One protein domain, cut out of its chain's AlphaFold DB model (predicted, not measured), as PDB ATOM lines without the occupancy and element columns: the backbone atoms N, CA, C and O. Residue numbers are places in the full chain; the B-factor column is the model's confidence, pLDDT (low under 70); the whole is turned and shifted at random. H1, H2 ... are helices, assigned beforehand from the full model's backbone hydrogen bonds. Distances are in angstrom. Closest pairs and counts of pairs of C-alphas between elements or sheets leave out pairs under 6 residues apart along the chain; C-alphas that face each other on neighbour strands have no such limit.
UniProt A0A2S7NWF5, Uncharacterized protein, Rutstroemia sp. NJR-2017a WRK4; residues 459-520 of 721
ATOM      1  N   THR A 459     -18.858  48.903  35.340       75.19
ATOM      2  CA  THR A 459     -19.855  47.831  35.443       75.19
ATOM      3  C   THR A 459     -21.086  48.367  36.179       75.19
ATOM      4  O   THR A 459     -20.920  49.069  37.185       75.19
ATOM      5  N   PRO A 460     -22.312  48.073  35.706       79.44
ATOM      6  CA  PRO A 460     -23.535  48.523  36.361       79.44
ATOM      7  C   PRO A 460     -23.709  47.810  37.709       79.44
ATOM      8  O   PRO A 460     -23.431  46.616  37.828       79.44
ATOM      9  N   LYS A 461     -24.173  48.530  38.738       81.50
ATOM     10  CA  LYS A 461     -24.346  47.979  40.098       81.50
ATOM     11  C   LYS A 461     -25.799  47.974  40.570       81.50
ATOM     12  O   LYS A 461     -26.119  47.293  41.539       81.50
ATOM     13  N   THR A 462     -26.674  48.716  39.897       84.38
ATOM     14  CA  THR A 462     -28.084  48.902  40.256       84.38
ATOM     15  C   THR A 462     -28.993  48.786  39.025       84.38
ATOM     16  O   THR A 462     -28.563  49.021  37.897       84.38
ATOM     17  N   GLU A 463     -30.283  48.468  39.213       82.06
ATOM     18  CA  GLU A 463     -31.276  48.535  38.116       82.06
ATOM     19  C   GLU A 463     -31.460  49.985  37.610       82.06
ATOM     20  O   GLU A 463     -31.847  50.202  36.460       82.06
ATOM     21  N   GLU A 464     -31.111  50.985  38.429       84.25
ATOM     22  CA  GLU A 464     -31.161  52.402  38.064       84.25
ATOM     23  C   GLU A 464     -30.073  52.799  37.058       84.25
ATOM     24  O   GLU A 464     -30.388  53.513  36.104       84.25
ATOM     25  N   ASP A 465     -28.853  52.263  37.182       85.81
ATOM     26  CA  ASP A 465     -27.780  52.431  36.187       85.81
ATOM     27  C   ASP A 465     -28.261  52.017  34.784       85.81
ATOM     28  O   ASP A 465     -28.048  52.718  33.789       85.81
ATOM     29  N   CYS A 466     -28.991  50.897  34.709       89.31
ATOM     30  CA  CYS A 466     -29.509  50.369  33.454       89.31
ATOM     31  C   CYS A 466     -30.595  51.249  32.821       89.31
ATOM     32  O   CYS A 466     -30.758  51.212  31.601       89.31
ATOM     33  N   ASN A 467     -31.309  52.096  33.575       85.75
ATOM     34  CA  ASN A 467     -32.357  52.963  33.012       85.75
ATOM     35  C   ASN A 467     -31.832  53.957  31.960       85.75
ATOM     36  O   ASN A 467     -32.614  54.431  31.132       85.75
ATOM     37  N   ARG A 468     -30.518  54.217  31.911       79.94
ATOM     38  CA  ARG A 468     -29.876  54.987  30.833       79.94
ATOM     39  C   ARG A 468     -30.002  54.317  29.454       79.94
ATOM     40  O   ARG A 468     -30.071  55.021  28.450       79.94
ATOM     41  N   PHE A 469     -30.119  52.988  29.402       85.25
ATOM     42  CA  PHE A 469     -30.288  52.194  28.177       85.25
ATOM     43  C   PHE A 469     -31.754  51.932  27.799       85.25
ATOM     44  O   PHE A 469     -32.018  51.197  26.856       85.25
ATOM     45  N   ARG A 470     -32.736  52.524  28.496       79.12
ATOM     46  CA  ARG A 470     -34.177  52.207  28.363       79.12
ATOM     47  C   ARG A 470     -34.757  52.298  26.939       79.12
ATOM     48  O   ARG A 470     -35.779  51.671  26.668       79.12
ATOM     49  N   ASN A 471     -34.120  53.045  26.038       78.50
ATOM     50  CA  ASN A 471     -34.516  53.148  24.627       78.50
ATOM     51  C   ASN A 471     -33.976  51.992  23.757       78.50
ATOM     52  O   ASN A 471     -34.518  51.721  22.690       78.50
ATOM     53  N   GLU A 472     -32.928  51.302  24.208       85.38
ATOM     54  CA  GLU A 472     -32.223  50.238  23.493       85.38
ATOM     55  C   GLU A 472     -32.437  48.909  24.221       85.38
ATOM     56  O   GLU A 472     -31.637  48.463  25.043       85.38
ATOM     57  N   VAL A 473     -33.568  48.267  23.911       80.19
ATOM     58  CA  VAL A 473     -34.094  47.079  24.612       80.19
ATOM     59  C   VAL A 473     -33.073  45.938  24.739       80.19
ATOM     60  O   VAL A 473     -33.132  45.184  25.708       80.19
ATOM     61  N   PHE A 474     -32.129  45.805  23.803       79.75
ATOM     62  CA  PHE A 474     -31.054  44.815  23.902       79.75
ATOM     63  C   PHE A 474     -30.058  45.168  25.019       79.75
ATOM     64  O   PHE A 474     -29.968  44.421  25.990       79.75
ATOM     65  N   GLN A 475     -29.408  46.338  24.942       83.81
ATOM     66  CA  GLN A 475     -28.445  46.813  25.949       83.81
ATOM     67  C   GLN A 475     -29.084  46.935  27.342       83.81
ATOM     68  O   GLN A 475     -28.467  46.579  28.342       83.81
ATOM     69  N   TYR A 476     -30.353  47.354  27.421       86.06
ATOM     70  CA  TYR A 476     -31.113  47.376  28.673       86.06
ATOM     71  C   TYR A 476     -31.235  45.981  29.305       86.06
ATOM     72  O   TYR A 476     -30.927  45.800  30.481       86.06
ATOM     73  N   ASN A 477     -31.647  44.972  28.530       82.31
ATOM     74  CA  ASN A 477     -31.758  43.598  29.029       82.31
ATOM     75  C   ASN A 477     -30.393  42.937  29.272       82.31
ATOM     76  O   ASN A 477     -30.327  41.982  30.038       82.31
ATOM     77  N   GLU A 478     -29.324  43.406  28.631       84.69
ATOM     78  CA  GLU A 478     -27.952  42.949  28.861       84.69
ATOM     79  C   GLU A 478     -27.400  43.497  30.183       84.69
ATOM     80  O   GLU A 478     -27.074  42.710  31.068       84.69
ATOM     81  N   CYS A 479     -27.478  44.815  30.390       87.31
ATOM     82  CA  CYS A 479     -27.169  45.477  31.660       87.31
ATOM     83  C   CYS A 479     -27.929  44.844  32.843       87.31
ATOM     84  O   CYS A 479     -27.345  44.537  33.881       87.31
ATOM     85  N   LEU A 480     -29.227  44.544  32.683       86.44
ATOM     86  CA  LEU A 480     -30.001  43.880  33.739       86.44
ATOM     87  C   LEU A 480     -29.577  42.421  34.018       86.44
ATOM     88  O   LEU A 480     -29.881  41.918  35.104       86.44
ATOM     89  N   LYS A 481     -28.901  41.725  33.089       85.00
ATOM     90  CA  LYS A 481     -28.273  40.418  33.382       85.00
ATOM     91  C   LYS A 481     -27.015  40.602  34.224       85.00
ATOM     92  O   LYS A 481     -26.829  39.834  35.162       85.00
ATOM     93  N   GLU A 482     -26.185  41.598  33.910       86.31
ATOM     94  CA  GLU A 482     -24.952  41.900  34.657       86.31
ATOM     95  C   GLU A 482     -25.256  42.301  36.107       86.31
ATOM     96  O   GLU A 482     -24.633  41.792  37.034       86.31
ATOM     97  N   VAL A 483     -26.311  43.098  36.318       87.62
ATOM     98  CA  VAL A 483     -26.862  43.440  37.647       87.62
ATOM     99  C   VAL A 483     -27.524  42.229  38.350       87.62
ATOM    100  O   VAL A 483     -27.966  42.318  39.493       87.62
ATOM    101  N   GLY A 484     -27.611  41.064  37.697       85.56
ATOM    102  CA  GLY A 484     -28.154  39.834  38.286       85.56
ATOM    103  C   GLY A 484     -29.664  39.871  38.550       85.56
ATOM    104  O   GLY A 484     -30.172  39.112  39.382       85.56
ATOM    105  N   HIS A 485     -30.411  40.751  37.873       80.25
ATOM    106  CA  HIS A 485     -31.824  40.966  38.164       80.25
ATOM    107  C   HIS A 485     -32.673  39.739  37.774       80.25
ATOM    108  O   HIS A 485     -32.953  39.468  36.603       80.25
ATOM    109  N   ARG A 486     -33.131  38.998  38.794       74.94
ATOM    110  CA  ARG A 486     -33.737  37.653  38.677       74.94
ATOM    111  C   ARG A 486     -34.918  37.547  37.699       74.94
ATOM    112  O   ARG A 486     -35.187  36.463  37.189       74.94
ATOM    113  N   ASN A 487     -35.608  38.649  37.397       78.81
ATOM    114  CA  ASN A 487     -36.787  38.645  36.527       78.81
ATOM    115  C   ASN A 487     -36.487  38.865  35.028       78.81
ATOM    116  O   ASN A 487     -37.427  38.848  34.234       78.81
ATOM    117  N   VAL A 488     -35.230  39.065  34.595       77.81
ATOM    118  CA  VAL A 488     -34.915  39.305  33.164       77.81
ATOM    119  C   VAL A 488     -35.328  38.129  32.280       77.81
ATOM    120  O   VAL A 488     -35.957  38.341  31.244       77.81
ATOM    121  N   GLY A 489     -35.070  36.888  32.708       77.56
ATOM    122  CA  GLY A 489     -35.519  35.697  31.978       77.56
ATOM    123  C   GLY A 489     -37.040  35.663  31.787       77.56
ATOM    124  O   GLY A 489     -37.523  35.359  30.700       77.56
ATOM    125  N   VAL A 490     -37.802  36.077  32.806       81.12
ATOM    126  CA  VAL A 490     -39.271  36.155  32.747       81.12
ATOM    127  C   VAL A 490     -39.737  37.288  31.824       81.12
ATOM    128  O   VAL A 490     -40.613  37.055  30.992       81.12
ATOM    129  N   LYS A 491     -39.123  38.484  31.900       77.62
ATOM    130  CA  LYS A 491     -39.388  39.610  30.977       77.62
ATOM    131  C   LYS A 491     -39.148  39.181  29.512       77.62
ATOM    132  O   LYS A 491     -39.997  39.429  28.658       77.62
ATOM    133  N   MET A 492     -38.048  38.471  29.237       78.56
ATOM    134  CA  MET A 492     -37.703  37.935  27.909       78.56
ATOM    135  C   MET A 492     -38.712  36.885  27.416       78.56
ATOM    136  O   MET A 492     -39.240  37.015  26.313       78.56
ATOM    137  N   ILE A 493     -39.024  35.868  28.231       82.75
ATOM    138  CA  ILE A 493     -39.986  34.806  27.881       82.75
ATOM    139  C   ILE A 493     -41.379  35.394  27.613       82.75
ATOM    140  O   ILE A 493     -42.019  35.019  26.632       82.75
ATOM    141  N   LEU A 494     -41.832  36.355  28.425       81.56
ATOM    142  CA  LEU A 494     -43.103  37.047  28.206       81.56
ATOM    143  C   LEU A 494     -43.108  37.820  26.875       81.56
ATOM    144  O   LEU A 494     -44.094  37.760  26.143       81.56
ATOM    145  N   GLY A 495     -41.998  38.479  26.523       85.69
ATOM    146  CA  GLY A 495     -41.819  39.122  25.217       85.69
ATOM    147  C   GLY A 495     -41.957  38.140  24.050       85.69
ATOM    148  O   GLY A 495     -42.734  38.387  23.126       85.69
ATOM    149  N   PHE A 496     -41.282  36.985  24.118       83.81
ATOM    150  CA  PHE A 496     -41.407  35.930  23.106       83.81
ATOM    151  C   PHE A 496     -42.827  35.354  23.017       83.81
ATOM    152  O   PHE A 496     -43.322  35.149  21.910       83.81
ATOM    153  N   LEU A 497     -43.514  35.141  24.145       83.88
ATOM    154  CA  LEU A 497     -44.901  34.659  24.164       83.88
ATOM    155  C   LEU A 497     -45.873  35.660  23.526       83.88
ATOM    156  O   LEU A 497     -46.741  35.258  22.751       83.88
ATOM    157  N   MET A 498     -45.708  36.959  23.787       83.88
ATOM    158  CA  MET A 498     -46.512  38.009  23.150       83.88
ATOM    159  C   MET A 498     -46.258  38.068  21.636       83.88
ATOM    160  O   MET A 498     -47.205  38.140  20.853       83.88
ATOM    161  N   LEU A 499     -44.997  37.968  21.207       87.25
ATOM    162  CA  LEU A 499     -44.614  38.014  19.792       87.25
ATOM    163  C   LEU A 499     -45.072  36.756  19.025       87.25
ATOM    164  O   LEU A 499     -45.552  36.861  17.896       87.25
ATOM    165  N   ALA A 500     -45.032  35.582  19.665       87.31
ATOM    166  CA  ALA A 500     -45.617  34.340  19.153       87.31
ATOM    167  C   ALA A 500     -47.159  34.382  19.105       87.31
ATOM    168  O   ALA A 500     -47.764  33.869  18.165       87.31
ATOM    169  N   GLY A 501     -47.806  35.033  20.077       89.81
ATOM    170  CA  GLY A 501     -49.250  35.278  20.058       89.81
ATOM    171  C   GLY A 501     -49.670  36.162  18.879       89.81
ATOM    172  O   GLY A 501     -50.600  35.820  18.146       89.81
ATOM    173  N   VAL A 502     -48.946  37.260  18.640       87.25
ATOM    174  CA  VAL A 502     -49.177  38.148  17.488       87.25
ATOM    175  C   VAL A 502     -48.941  37.414  16.165       87.25
ATOM    176  O   VAL A 502     -49.790  37.494  15.276       87.25
ATOM    177  N   SER A 503     -47.849  36.654  16.025       82.69
ATOM    178  CA  SER A 503     -47.585  35.916  14.782       82.69
ATOM    179  C   SER A 503     -48.646  34.843  14.514       82.69
ATOM    180  O   SER A 503     -49.128  34.745  13.386       82.69
ATOM    181  N   ALA A 504     -49.111  34.115  15.536       89.81
ATOM    182  CA  ALA A 504     -50.210  33.156  15.412       89.81
ATOM    183  C   ALA A 504     -51.525  33.813  14.945       89.81
ATOM    184  O   ALA A 504     -52.216  33.260  14.086       89.81
ATOM    185  N   VAL A 505     -51.855  35.011  15.448       86.38
ATOM    186  CA  VAL A 505     -53.020  35.786  14.981       86.38
ATOM    187  C   VAL A 505     -52.855  36.209  13.518       86.38
ATOM    188  O   VAL A 505     -53.781  36.021  12.729       86.38
ATOM    189  N   VAL A 506     -51.681  36.712  13.120       88.81
ATOM    190  CA  VAL A 506     -51.396  37.084  11.720       88.81
ATOM    191  C   VAL A 506     -51.505  35.867  10.795       88.81
ATOM    192  O   VAL A 506     -52.208  35.933   9.785       88.81
ATOM    193  N   PHE A 507     -50.912  34.725  11.158       86.00
ATOM    194  CA  PHE A 507     -51.044  33.475  10.401       86.00
ATOM    195  C   PHE A 507     -52.502  33.008  10.294       86.00
ATOM    196  O   PHE A 507     -52.915  32.554   9.222       86.00
ATOM    197  N   PHE A 508     -53.307  33.146  11.353       85.56
ATOM    198  CA  PHE A 508     -54.730  32.802  11.320       85.56
ATOM    199  C   PHE A 508     -55.516  33.713  10.367       85.56
ATOM    200  O   PHE A 508     -56.297  33.217   9.551       85.56
ATOM    201  N   VAL A 509     -55.285  35.030  10.420       86.38
ATOM    202  CA  VAL A 509     -55.917  36.019   9.531       86.38
ATOM    203  C   VAL A 509     -55.545  35.754   8.070       86.38
ATOM    204  O   VAL A 509     -56.441  35.593   7.240       86.38
ATOM    205  N   VAL A 510     -54.254  35.602   7.757       88.75
ATOM    206  CA  VAL A 510     -53.770  35.280   6.400       88.75
ATOM    207  C   VAL A 510     -54.345  33.948   5.902       88.75
ATOM    208  O   VAL A 510     -54.784  33.857   4.759       88.75
ATOM    209  N   THR A 511     -54.435  32.929   6.761       87.12
ATOM    210  CA  THR A 511     -55.023  31.620   6.415       87.12
ATOM    211  C   THR A 511     -56.530  31.705   6.155       87.12
ATOM    212  O   THR A 511     -57.056  30.989   5.299       87.12
ATOM    213  N   CYS A 512     -57.243  32.576   6.871       79.56
ATOM    214  CA  CYS A 512     -58.672  32.801   6.669       79.56
ATOM    215  C   CYS A 512     -58.939  33.573   5.369       79.56
ATOM    216  O   CYS A 512     -59.752  33.124   4.561       79.56
ATOM    217  N   ILE A 513     -58.188  34.650   5.117       83.12
ATOM    218  CA  ILE A 513     -58.201  35.421   3.861       83.12
ATOM    219  C   ILE A 513     -57.855  34.504   2.672       83.12
ATOM    220  O   ILE A 513     -58.610  34.404   1.706       83.12
ATOM    221  N   GLY A 514     -56.778  33.722   2.777       81.94
ATOM    222  CA  GLY A 514     -56.377  32.738   1.767       81.94
ATOM    223  C   GLY A 514     -57.389  31.606   1.540       81.94
ATOM    224  O   GLY A 514     -57.319  30.924   0.517       81.94
ATOM    225  N   ARG A 515     -58.354  31.394   2.446       74.06
ATOM    226  CA  ARG A 515     -59.491  30.479   2.235       74.06
ATOM    227  C   ARG A 515     -60.715  31.163   1.628       74.06
ATOM    228  O   ARG A 515     -61.427  30.492   0.887       74.06
ATOM    229  N   THR A 516     -60.955  32.451   1.878       75.12
ATOM    230  CA  THR A 516     -62.042  33.199   1.216       75.12
ATOM    231  C   THR A 516     -61.711  33.573  -0.228       75.12
ATOM    232  O   THR A 516     -62.618  33.616  -1.049       75.12
ATOM    233  N   PHE A 517     -60.430  33.788  -0.552       71.06
ATOM    234  CA  PHE A 517     -59.973  34.136  -1.905       71.06
ATOM    235  C   PHE A 517     -59.542  32.944  -2.774       71.06
ATOM    236  O   PHE A 517     -59.178  33.140  -3.932       71.06
ATOM    237  N   ARG A 518     -59.624  31.699  -2.282       60.81
ATOM    238  CA  ARG A 518     -59.504  30.531  -3.171       60.81
ATOM    239  C   ARG A 518     -60.688  30.529  -4.143       60.81
ATOM    240  O   ARG A 518     -61.824  30.435  -3.668       60.81
ATOM    241  N   PRO A 519     -60.470  30.581  -5.471       52.94
ATOM    242  CA  PRO A 519     -61.567  30.436  -6.413       52.94
ATOM    243  C   PRO A 519     -62.226  29.077  -6.173       52.94
ATOM    244  O   PRO A 519     -61.551  28.045  -6.122       52.94
ATOM    245  N   LYS A 520     -63.553  29.066  -6.003       55.47
ATOM    246  CA  LYS A 520     -64.310  27.813  -6.013       55.47
ATOM    247  C   LYS A 520     -64.071  27.167  -7.373       55.47
ATOM    248  O   LYS A 520     -64.535  27.701  -8.379       55.47
TER     249      LYS A 520
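Overview. This is residues 459 to 520 of the 721 residues of an uncharacterized protein of Rutstroemia sp. NJR-2017a WRK4 (UniProt A0A2S7NWF5). A long helix, H3, sticks out with residues 493 to 516 from a small compact head, where the short helices H1 and H2 lie side by side as a hairpin. The 62 printed residues hold three named helices, H1, H2, H3, and no named strand: all helix. The whole is an extended rod of 64 by 20 by 12 A, with a radius of gyration of the C-alphas of 19.0 A.

Arrangement. Look first at H1, residues 463 to 469, and H2, residues 473 to 482: this helical hairpin touches, closest at C-alphas 469 and 476, 4.9 A apart, at a shallow tilt of 30 degrees, opposite ways. H2 and H3, residues 488 to 516, also a helical hairpin, only just touch, with 3 pairs of C-alphas within 8 A, H3 with Val 488 alone; the closest C-alphas, 481 and 488, are 6.7 A apart, and the tilt is shallow, 31 degrees, opposite ways. H1 and H3 are apart. Every O i to N i+4 pair is within hydrogen-bond range in H2 and H3; in H1 1 of 3 is, beside 4 of 4 O i to N i+3 pairs.

Along the chain. Find C-alpha 463 at (-31.276, 48.535, 38.116); H1 runs 10.6 A, H2 14.5 A. From C-alpha 488 H3 runs 42.4 A to C-alpha 516 at (-62.042, 33.199, 1.216).

Size, cuts and confidence. C-alphas 461 and 520, the farthest apart, are 64.3 A apart. Both links are tight, the printed part has no cut, and pLDDT is under 70 at residues 518 to 520.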